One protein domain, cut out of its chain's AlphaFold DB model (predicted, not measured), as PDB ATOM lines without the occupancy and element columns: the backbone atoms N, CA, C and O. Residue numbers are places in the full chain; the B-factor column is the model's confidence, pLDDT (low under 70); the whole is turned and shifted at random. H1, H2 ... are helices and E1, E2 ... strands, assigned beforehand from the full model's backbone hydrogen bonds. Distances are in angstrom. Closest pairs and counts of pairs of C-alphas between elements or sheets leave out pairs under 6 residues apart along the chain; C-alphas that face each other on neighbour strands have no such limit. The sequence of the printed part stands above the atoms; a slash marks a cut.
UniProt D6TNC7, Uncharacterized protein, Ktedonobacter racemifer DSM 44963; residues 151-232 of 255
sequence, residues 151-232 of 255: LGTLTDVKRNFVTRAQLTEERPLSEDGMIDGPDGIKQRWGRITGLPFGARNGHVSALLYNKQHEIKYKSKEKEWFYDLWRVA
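This is residues 151 to 232 of the 255 residues of an uncharacterized protein of Ktedonobacter racemifer DSM 44963 (UniProt D6TNC7). A small three-stranded sheet stands between a long loop, residues 161 to 185, and helices H2 and H3, from which residues 227 to 232 stick out. The 82 printed residues, under half in named elements, run H1 E1 E2 E3 H2 H3, class mixed; the antiparallel sheet has order E1 E2 E3. The whole is loose, radius of gyration of the C-alphas 15.7 A, spanning 46 by 29 by 23 A.

E1 is residues 186 to 188, E2 191 to 197, 18.2 A long, E3 206 to 209. H1 is residues 157 to 160, from C-alpha (145.081, 147.784, 222.124); H2 211 to 217; H3 224 to 231, ending at C-alpha (172.000, 156.923, 235.634).

The strands form a meander, each the antiparallel neighbour of the one before, with hairpins E1 and E2 (N 188 and O 191, 2.9 A) and E2 and E3 (N 197 and O 206, 2.8 A). H2 only grazes the sheet, with residues 211 to 214. H2 and H3 are near each other; in both, every O i to N i+4 pair is within hydrogen-bond range, while H1 is too short for one.

The printed part has no cut. The H1 to E1 link is long. Residues 159, 162 to 181 and 200 are under pLDDT 70.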
ATOM      1  N   LEU A 151     155.521 147.340 224.187       84.31
ATOM      2  CA  LEU A 151     154.493 147.547 223.152       84.31
ATOM      3  C   LEU A 151     154.272 146.324 222.252       84.31
ATOM      4  O   LEU A 151     153.152 146.060 221.835       84.31
ATOM      5  N   GLY A 152     155.329 145.557 221.966       79.31
ATOM      6  CA  GLY A 152     155.252 144.393 221.080       79.31
ATOM      7  C   GLY A 152     154.437 143.219 221.630       79.31
ATOM      8  O   GLY A 152     154.144 142.309 220.864       79.31
ATOM      9  N   THR A 153     154.092 143.226 222.920       81.31
ATOM     10  CA  THR A 153     153.283 142.181 223.568       81.31
ATOM     11  C   THR A 153     151.861 142.644 223.875       81.31
ATOM     12  O   THR A 153     151.105 141.892 224.479       81.31
ATOM     13  N   LEU A 154     151.497 143.879 223.511       81.12
ATOM     14  CA  LEU A 154     150.147 144.390 223.730       81.12
ATOM     15  C   LEU A 154     149.169 143.702 222.775       81.12
ATOM     16  O   LEU A 154     149.284 143.829 221.556       81.12
ATOM     17  N   THR A 155     148.188 143.012 223.345       77.44
ATOM     18  CA  THR A 155     146.984 142.549 222.650       77.44
ATOM     19  C   THR A 155     145.838 143.518 222.925       77.44
ATOM     20  O   THR A 155     145.918 144.334 223.845       77.44
ATOM     21  N   ASP A 156     144.790 143.481 222.099       77.31
ATOM     22  CA  ASP A 156     143.549 144.240 222.313       77.31
ATOM     23  C   ASP A 156     143.762 145.731 222.631       77.31
ATOM     24  O   ASP A 156     143.134 146.295 223.521       77.31
ATOM     25  N   VAL A 157     144.667 146.385 221.893       77.44
ATOM     26  CA  VAL A 157     145.081 147.784 222.124       77.44
ATOM     27  C   VAL A 157     143.883 148.719 222.304       77.44
ATOM     28  O   VAL A 157     143.867 149.506 223.241       77.44
ATOM     29  N   LYS A 158     142.849 148.604 221.465       70.25
ATOM     30  CA  LYS A 158     141.658 149.465 221.559       70.25
ATOM     31  C   LYS A 158     140.846 149.281 222.848       70.25
ATOM     32  O   LYS A 158     140.141 150.193 223.233       70.25
ATOM     33  N   ARG A 159     140.960 148.135 223.532       68.25
ATOM     34  CA  ARG A 159     140.319 147.895 224.839       68.25
ATOM     35  C   ARG A 159     141.169 148.374 226.015       68.25
ATOM     36  O   ARG A 159     140.641 148.627 227.088       68.25
ATOM     37  N   ASN A 160     142.484 148.464 225.822       74.19
ATOM     38  CA  ASN A 160     143.444 148.789 226.877       74.19
ATOM     39  C   ASN A 160     143.790 150.285 226.950       74.19
ATOM     40  O   ASN A 160     144.468 150.708 227.886       74.19
ATOM     41  N   PHE A 161     143.354 151.083 225.974       76.50
ATOM     42  CA  PHE A 161     143.578 152.524 225.934       76.50
ATOM     43  C   PHE A 161     142.255 153.255 225.752       76.50
ATOM     44  O   PHE A 161     141.501 152.947 224.838       76.50
ATOM     45  N   VAL A 162     142.024 154.256 226.598       68.94
ATOM     46  CA  VAL A 162     140.850 155.129 226.537       68.94
ATOM     47  C   VAL A 162     141.270 156.471 225.951       68.94
ATOM     48  O   VAL A 162     142.332 157.004 226.291       68.94
ATOM     49  N   THR A 163     140.437 157.028 225.082       69.69
ATOM     50  CA  THR A 163     140.631 158.354 224.485       69.69
ATOM     51  C   THR A 163     139.479 159.275 224.836       69.69
ATOM     52  O   THR A 163     138.373 158.834 225.127       69.69
ATOM     53  N   ARG A 164     139.718 160.593 224.826       64.94
ATOM     54  CA  ARG A 164     138.600 161.542 224.903       64.94
ATOM     55  C   ARG A 164     137.733 161.360 223.660       64.94
ATOM     56  O   ARG A 164     138.284 161.223 222.570       64.94
ATOM     57  N   ALA A 165     136.412 161.428 223.833       58.44
ATOM     58  CA  ALA A 165     135.465 161.410 222.726       58.44
ATOM     59  C   ALA A 165     135.873 162.454 221.676       58.44
ATOM     60  O   ALA A 165     135.968 163.650 221.973       58.44
ATOM     61  N   GLN A 166     136.164 161.991 220.465       56.66
ATOM     62  CA  GLN A 166     136.382 162.855 219.315       56.66
ATOM     63  C   GLN A 166     135.029 163.040 218.620       56.66
ATOM     64  O   GLN A 166     134.288 162.080 218.431       56.66
ATOM     65  N   LEU A 167     134.689 164.279 218.257       51.75
ATOM     66  CA  LEU A 167     133.572 164.554 217.352       51.75
ATOM     67  C   LEU A 167     133.959 164.019 215.972       51.75
ATOM     68  O   LEU A 167     134.629 164.702 215.201       51.75
ATOM     69  N   THR A 168     133.587 162.777 215.689       52.50
ATOM     70  CA  THR A 168     133.741 162.148 214.377       52.50
ATOM     71  C   THR A 168     132.359 161.844 213.817       52.50
ATOM     72  O   THR A 168     131.492 161.361 214.540       52.50
ATOM     73  N   GLU A 169     132.151 162.070 212.519       51.84
ATOM     74  CA  GLU A 169     130.942 161.602 211.818       51.84
ATOM     75  C   GLU A 169     130.951 160.076 211.587       51.84
ATOM     76  O   GLU A 169     129.960 159.494 211.145       51.84
ATOM     77  N   GLU A 170     132.070 159.413 211.894       48.69
ATOM     78  CA  GLU A 170     132.194 157.961 211.847       48.69
ATOM     79  C   GLU A 170     131.347 157.317 212.948       48.69
ATOM     80  O   GLU A 170     131.428 157.689 214.121       48.69
ATOM     81  N   ARG A 171     130.525 156.329 212.567       45.09
ATOM     82  CA  ARG A 171     129.744 155.557 213.535       45.09
ATOM     83  C   ARG A 171     130.705 154.837 214.491       45.09
ATOM     84  O   ARG A 171     131.605 154.146 214.009       45.09
ATOM     85  N   PRO A 172     130.504 154.951 215.812       49.50
ATOM     86  CA  PRO A 172     131.306 154.225 216.783       49.50
ATOM     87  C   PRO A 172     131.232 152.718 216.511       49.50
ATOM     88  O   PRO A 172     130.176 152.176 216.186       49.50
ATOM     89  N   LEU A 173     132.385 152.052 216.595       50.66
ATOM     90  CA  LEU A 173     132.522 150.613 216.338       50.66
ATOM     91  C   LEU A 173     132.028 149.754 217.517       50.66
ATOM     92  O   LEU A 173     131.968 148.531 217.391       50.66
ATOM     93  N   SER A 174     131.700 150.376 218.650       50.41
ATOM     94  CA  SER A 174     131.203 149.746 219.872       50.41
ATOM     95  C   SER A 174     129.779 150.205 220.205       50.41
ATOM     96  O   SER A 174     129.366 151.319 219.878       50.41
ATOM     97  N   GLU A 175     129.016 149.324 220.861       49.84
ATOM     98  CA  GLU A 175     127.606 149.538 221.233       49.84
ATOM     99  C   GLU A 175     127.391 150.701 222.225       49.84
ATOM    100  O   GLU A 175     126.273 151.190 222.364       49.84
ATOM    101  N   ASP A 176     128.451 151.172 222.884       49.50
ATOM    102  CA  ASP A 176     128.448 152.274 223.856       49.50
ATOM    103  C   ASP A 176     128.715 153.660 223.242       49.50
ATOM    104  O   ASP A 176     128.633 154.674 223.937       49.50
ATOM    105  N   GLY A 177     128.985 153.737 221.937       47.03
ATOM    106  CA  GLY A 177     129.072 155.010 221.233       47.03
ATOM    107  C   GLY A 177     130.437 155.712 221.284       47.03
ATOM    108  O   GLY A 177     130.549 156.835 220.790       47.03
ATOM    109  N   MET A 178     131.470 155.081 221.851       49.75
ATOM    110  CA  MET A 178     132.801 155.678 222.017       49.75
ATOM    111  C   MET A 178     133.796 155.183 220.956       49.75
ATOM    112  O   MET A 178     133.904 153.994 220.672       49.75
ATOM    113  N   ILE A 179     134.575 156.096 220.367       54.50
ATOM    114  CA  ILE A 179     135.793 155.719 219.637       54.50
ATOM    115  C   ILE A 179     136.927 155.654 220.658       54.50
ATOM    116  O   ILE A 179     137.549 156.669 220.978       54.50
ATOM    117  N   ASP A 180     137.157 154.452 221.184       63.00
ATOM    118  CA  ASP A 180     138.211 154.183 222.158       63.00
ATOM    119  C   ASP A 180     139.523 153.730 221.495       63.00
ATOM    120  O   ASP A 180     139.561 152.857 220.612       63.00
ATOM    121  N   GLY A 181     140.626 154.322 221.957       69.00
ATOM    122  CA  GLY A 181     141.990 153.895 221.663       69.00
ATOM    123  C   GLY A 181     142.766 154.827 220.725       69.00
ATOM    124  O   GLY A 181     142.301 155.897 220.352       69.00
ATOM    125  N   PRO A 182     144.004 154.460 220.362       77.19
ATOM    126  CA  PRO A 182     144.863 155.307 219.535       77.19
ATOM    127  C   PRO A 182     144.293 155.509 218.126       77.19
ATOM    128  O   PRO A 182     143.699 154.587 217.562       77.19
ATOM    129  N   ASP A 183     144.579 156.665 217.510       76.00
ATOM    130  CA  ASP A 183     144.104 157.004 216.153       76.00
ATOM    131  C   ASP A 183     144.682 156.057 215.083       76.00
ATOM    132  O   ASP A 183     144.208 155.979 213.952       76.00
ATOM    133  N   GLY A 184     145.743 155.327 215.428       79.44
ATOM    134  CA  GLY A 184     146.301 154.269 214.603       79.44
ATOM    135  C   GLY A 184     147.248 153.369 215.388       79.44
ATOM    136  O   GLY A 184     147.638 153.657 216.516       79.44
ATOM    137  N   ILE A 185     147.667 152.268 214.772       84.25
ATOM    138  CA  ILE A 185     148.654 151.353 215.355       84.25
ATOM    139  C   ILE A 185     149.838 151.281 214.396       84.25
ATOM    140  O   ILE A 185     149.758 150.681 213.326       84.25
ATOM    141  N   LYS A 186     150.962 151.901 214.768       84.69
ATOM    142  CA  LYS A 186     152.189 151.850 213.963       84.69
ATOM    143  C   LYS A 186     152.866 150.509 214.181       84.69
ATOM    144  O   LYS A 186     153.316 150.215 215.291       84.69
ATOM    145  N   GLN A 187     153.005 149.725 213.118       85.38
ATOM    146  CA  GLN A 187     153.647 148.415 213.168       85.38
ATOM    147  C   GLN A 187     154.900 148.349 212.297       85.38
ATOM    148  O   GLN A 187     155.009 149.020 211.272       85.38
ATOM    149  N   ARG A 188     155.844 147.501 212.705       79.56
ATOM    150  CA  ARG A 188     156.972 147.076 211.876       79.56
ATOM    151  C   ARG A 188     157.241 145.599 212.129       79.56
ATOM    152  O   ARG A 188     157.390 145.198 213.279       79.56
ATOM    153  N   TRP A 189     157.283 144.800 211.061       84.31
ATOM    154  CA  TRP A 189     157.473 143.342 211.128       84.31
ATOM    155  C   TRP A 189     156.502 142.652 212.103       84.31
ATOM    156  O   TRP A 189     156.909 141.853 212.942       84.31
ATOM    157  N   GLY A 190     155.221 143.034 212.051       80.25
ATOM    158  CA  GLY A 190     154.171 142.484 212.917       80.25
ATOM    159  C   GLY A 190     154.238 142.921 214.386       80.25
ATOM    160  O   GLY A 190     153.427 142.469 215.186       80.25
ATOM    161  N   ARG A 191     155.173 143.801 214.767       83.25
ATOM    162  CA  ARG A 191     155.291 144.326 216.137       83.25
ATOM    163  C   ARG A 191     154.813 145.765 216.215       83.25
ATOM    164  O   ARG A 191     155.160 146.584 215.365       83.25
ATOM    165  N   ILE A 192     154.072 146.086 217.272       86.38
ATOM    166  CA  ILE A 192     153.655 147.458 217.570       86.38
ATOM    167  C   ILE A 192     154.887 148.277 217.966       86.38
ATOM    168  O   ILE A 192     155.670 147.895 218.837       86.38
ATOM    169  N   THR A 193     155.053 149.417 217.306       87.94
ATOM    170  CA  THR A 193     156.170 150.351 217.503       87.94
ATOM    171  C   THR A 193     155.713 151.727 217.962       87.94
ATOM    172  O   THR A 193     156.526 152.465 218.515       87.94
ATOM    173  N   GLY A 194     154.431 152.065 217.796       89.62
ATOM    174  CA  GLY A 194     153.860 153.256 218.406       89.62
ATOM    175  C   GLY A 194     152.355 153.397 218.221       89.62
ATOM    176  O   GLY A 194     151.773 152.822 217.304       89.62
ATOM    177  N   LEU A 195     151.757 154.180 219.105       90.62
ATOM    178  CA  LEU A 195     150.332 154.429 219.257       90.62
ATOM    179  C   LEU A 195     150.145 155.959 219.340       90.62
ATOM    180  O   LEU A 195     150.434 156.544 220.387       90.62
ATOM    181  N   PRO A 196     149.828 156.640 218.223       88.88
ATOM    182  CA  PRO A 196     149.459 158.055 218.227       88.88
ATOM    183  C   PRO A 196     148.063 158.277 218.823       88.88
ATOM    184  O   PRO A 196     147.171 157.454 218.633       88.88
ATOM    185  N   PHE A 197     147.895 159.409 219.500       87.50
ATOM    186  CA  PHE A 197     146.639 159.885 220.068       87.50
ATOM    187  C   PHE A 197     146.465 161.381 219.763       87.50
ATOM    188  O   PHE A 197     147.367 162.175 220.036       87.50
ATOM    189  N   GLY A 198     145.296 161.776 219.269       82.06
ATOM    190  CA  GLY A 198     145.028 163.124 218.784       82.06
ATOM    191  C   GLY A 198     145.558 163.391 217.368       82.06
ATOM    192  O   GLY A 198     146.599 162.894 216.930       82.06
ATOM    193  N   ALA A 199     144.849 164.268 216.651       75.06
ATOM    194  CA  ALA A 199     145.244 164.707 215.320       75.06
ATOM    195  C   ALA A 199     146.631 165.374 215.332       75.06
ATOM    196  O   ALA A 199     146.948 166.174 216.210       75.06
ATOM    197  N   ARG A 200     147.434 165.120 214.290       67.50
ATOM    198  CA  ARG A 200     148.805 165.650 214.156       67.50
ATOM    199  C   ARG A 200     148.895 167.182 214.213       67.50
ATOM    200  O   ARG A 200     149.915 167.703 214.642       67.50
ATOM    201  N   ASN A 201     147.839 167.879 213.790       71.06
ATOM    202  CA  ASN A 201     147.747 169.343 213.808       71.06
ATOM    203  C   ASN A 201     146.821 169.857 214.925       71.06
ATOM    204  O   ASN A 201     146.442 171.026 214.925       71.06
ATOM    205  N   GLY A 202     146.398 168.979 215.838       79.00
ATOM    206  CA  GLY A 202     145.598 169.359 216.992       79.00
ATOM    207  C   GLY A 202     146.421 170.152 218.007       79.00
ATOM    208  O   GLY A 202     147.643 170.041 218.065       79.00
ATOM    209  N   HIS A 203     145.741 170.928 218.853       85.62
ATOM    210  CA  HIS A 203     146.388 171.675 219.940       85.62
ATOM    211  C   HIS A 203     147.075 170.771 220.973       85.62
ATOM    212  O   HIS A 203     147.986 171.212 221.666       85.62
ATOM    213  N   VAL A 204     146.621 169.520 221.085       87.94
ATOM    214  CA  VAL A 204     147.197 168.496 221.953       87.94
ATOM    215  C   VAL A 204     147.194 167.179 221.188       87.94
ATOM    216  O   VAL A 204     146.165 166.767 220.652       87.94
ATOM    217  N   SER A 205     148.345 166.520 221.162       89.56
ATOM    218  CA  SER A 205     148.502 165.145 220.693       89.56
ATOM    219  C   SER A 205     149.509 164.427 221.588       89.56
ATOM    220  O   SER A 205     150.267 165.062 222.323       89.56
ATOM    221  N   ALA A 206     149.501 163.101 221.558       90.94
ATOM    222  CA  ALA A 206     150.434 162.264 222.291       90.94
ATOM    223  C   ALA A 206     150.901 161.099 221.418       90.94
ATOM    224  O   ALA A 206     150.202 160.630 220.520       90.94
ATOM    225  N   LEU A 207     152.106 160.607 221.691       92.00
ATOM    226  CA  LEU A 207     152.657 159.440 221.018       92.00
ATOM    227  C   LEU A 207     153.318 158.534 222.044       92.00
ATOM    228  O   LEU A 207     154.366 158.864 222.596       92.00
ATOM    229  N   LEU A 208     152.752 157.346 222.223       92.62
ATOM    230  CA  LEU A 208     153.446 156.261 222.898       92.62
ATOM    231  C   LEU A 208     154.243 155.485 221.852       92.62
ATOM    232  O   LEU A 208     153.676 155.051 220.853       92.62
ATOM    233  N   TYR A 209     155.549 155.303 222.026       93.75
ATOM    234  CA  TYR A 209     156.362 154.591 221.037       93.75
ATOM    235  C   TYR A 209     157.556 153.875 221.656       93.75
ATOM    236  O   TYR A 209     157.996 154.174 222.763       93.75
ATOM    237  N   ASN A 210     158.095 152.908 220.916       92.69
ATOM    238  CA  ASN A 210     159.316 152.218 221.304       92.69
ATOM    239  C   ASN A 210     160.535 153.075 220.927       92.69
ATOM    240  O   ASN A 210     161.001 153.044 219.782       92.69
ATOM    241  N   LYS A 211     161.056 153.820 221.904       93.12
ATOM    242  CA  LYS A 211     162.202 154.718 221.722       93.12
ATOM    243  C   LYS A 211     163.506 153.992 221.400       93.12
ATOM    244  O   LYS A 211     164.243 154.436 220.535       93.12
ATOM    245  N   GLN A 212     163.749 152.816 221.980       92.19
ATOM    246  CA  GLN A 212     164.918 151.996 221.622       92.19
ATOM    247  C   GLN A 212     164.900 151.607 220.138       92.19
ATOM    248  O   GLN A 212     165.924 151.638 219.454       92.19
ATOM    249  N   HIS A 213     163.720 151.258 219.621       91.19
ATOM    250  CA  HIS A 213     163.541 150.978 218.202       91.19
ATOM    251  C   HIS A 213     163.713 152.249 217.344       91.19
ATOM    252  O   HIS A 213     164.299 152.173 216.265       91.19
ATOM    253  N   GLU A 214     163.229 153.412 217.787       92.38
ATOM    254  CA  GLU A 214     163.455 154.690 217.090       92.38
ATOM    255  C   GLU A 214     164.946 155.045 217.003       92.38
ATOM    256  O   GLU A 214     165.438 155.242 215.891       92.38
ATOM    257  N   ILE A 215     165.683 154.984 218.114       93.69
ATOM    258  CA  ILE A 215     167.128 155.249 218.147       93.69
ATOM    259  C   ILE A 215     167.872 154.289 217.213       93.69
ATOM    260  O   ILE A 215     168.650 154.710 216.361       93.69
ATOM    261  N   LYS A 216     167.580 152.983 217.296       91.88
ATOM    262  CA  LYS A 216     168.283 151.960 216.505       91.88
ATOM    263  C   LYS A 216     168.135 152.148 214.991       91.88
ATOM    264  O   LYS A 216     169.058 151.824 214.242       91.88
ATOM    265  N   TYR A 217     166.966 152.592 214.527       90.94
ATOM    266  CA  TYR A 217     166.617 152.541 213.103       90.94
ATOM    267  C   TYR A 217     166.368 153.896 212.439       90.94
ATOM    268  O   TYR A 217     166.297 153.926 211.211       90.94
ATOM    269  N   LYS A 218     166.177 154.977 213.199       89.38
ATOM    270  CA  LYS A 218     165.816 156.296 212.657       89.38
ATOM    271  C   LYS A 218     166.668 157.439 213.196       89.38
ATOM    272  O   LYS A 218     166.996 158.318 212.413       89.38
ATOM    273  N   SER A 219     167.018 157.407 214.480       90.31
ATOM    274  CA  SER A 219     167.703 158.518 215.150       90.31
ATOM    275  C   SER A 219     168.902 158.032 215.952       90.31
ATOM    276  O   SER A 219     168.912 158.081 217.181       90.31
ATOM    277  N   LYS A 220     169.925 157.529 215.254       91.31
ATOM    278  CA  LYS A 220     171.152 157.023 215.892       91.31
ATOM    279  C   LYS A 220     171.886 158.111 216.676       91.31
ATOM    280  O   LYS A 220     172.482 157.841 217.708       91.31
ATOM    281  N   GLU A 221     171.776 159.359 216.241       90.19
ATOM    282  CA  GLU A 221     172.309 160.531 216.932       90.19
ATOM    283  C   GLU A 221     171.741 160.728 218.349       90.19
ATOM    284  O   GLU A 221     172.324 161.464 219.140       90.19
ATOM    285  N   LYS A 222     170.636 160.049 218.688       92.56
ATOM    286  CA  LYS A 222     169.999 160.056 220.012       92.56
ATOM    287  C   LYS A 222     170.479 158.938 220.947       92.56
ATOM    288  O   LYS A 222     169.868 158.709 221.989       92.56
ATOM    289  N   GLU A 223     171.567 158.240 220.620       94.25
ATOM    290  CA  GLU A 223     172.147 157.200 221.487       94.25
ATOM    291  C   GLU A 223     172.512 157.703 222.897       94.25
ATOM    292  O   GLU A 223     172.484 156.921 223.847       94.25
ATOM    293  N   TRP A 224     172.728 159.009 223.078       92.81
ATOM    294  CA  TRP A 224     172.950 159.635 224.388       92.81
ATOM    295  C   TRP A 224     171.795 159.431 225.386       92.81
ATOM    296  O   TRP A 224     172.011 159.500 226.597       92.81
ATOM    297  N   PHE A 225     170.573 159.105 224.939       92.75
ATOM    298  CA  PHE A 225     169.496 158.716 225.861       92.75
ATOM    299  C   PHE A 225     169.836 157.457 226.665       92.75
ATOM    300  O   PHE A 225     169.425 157.348 227.820       92.75
ATOM    301  N   TYR A 226     170.616 156.525 226.102       92.31
ATOM    302  CA  TYR A 226     171.055 155.346 226.846       92.31
ATOM    303  C   TYR A 226     171.906 155.733 228.055       92.31
ATOM    304  O   TYR A 226     171.797 155.096 229.101       92.31
ATOM    305  N   ASP A 227     172.718 156.782 227.942       91.12
ATOM    306  CA  ASP A 227     173.542 157.268 229.046       91.12
ATOM    307  C   ASP A 227     172.663 157.828 230.168       91.12
ATOM    308  O   ASP A 227     172.863 157.481 231.334       91.12
ATOM    309  N   LEU A 228     171.627 158.589 229.805       89.06
ATOM    310  CA  LEU A 228     170.643 159.126 230.748       89.06
ATOM    311  C   LEU A 228     169.856 158.025 231.459       89.06
ATOM    312  O   LEU A 228     169.670 158.085 232.673       89.06
ATOM    313  N   TRP A 229     169.430 156.989 230.738       90.75
ATOM    314  CA  TRP A 229     168.695 155.875 231.339       90.75
ATOM    315  C   TRP A 229     169.554 155.028 232.277       90.75
ATOM    316  O   TRP A 229     169.027 154.450 233.222       90.75
ATOM    317  N   ARG A 230     170.873 154.947 232.052       87.62
ATOM    318  CA  ARG A 230     171.784 154.195 232.936       87.62
ATOM    319  C   ARG A 230     171.964 154.841 234.304       87.62
ATOM    320  O   ARG A 230     172.223 154.124 235.264       87.62
ATOM    321  N   VAL A 231     171.867 156.165 234.379       86.06
ATOM    322  CA  VAL A 231     172.000 156.923 235.634       86.06
ATOM    323  C   VAL A 231     170.649 157.260 236.263       86.06
ATOM    324  O   VAL A 231     170.609 157.866 237.333       86.06
ATOM    325  N   ALA A 232     169.552 156.875 235.606       83.94
ATOM    326  CA  ALA A 232     168.208 157.085 236.104       83.94
ATOM    327  C   ALA A 232     168.022 156.393 237.457       83.94
ATOM    328  O   ALA A 232     168.399 155.232 237.663       83.94
TER     329      ALA A 232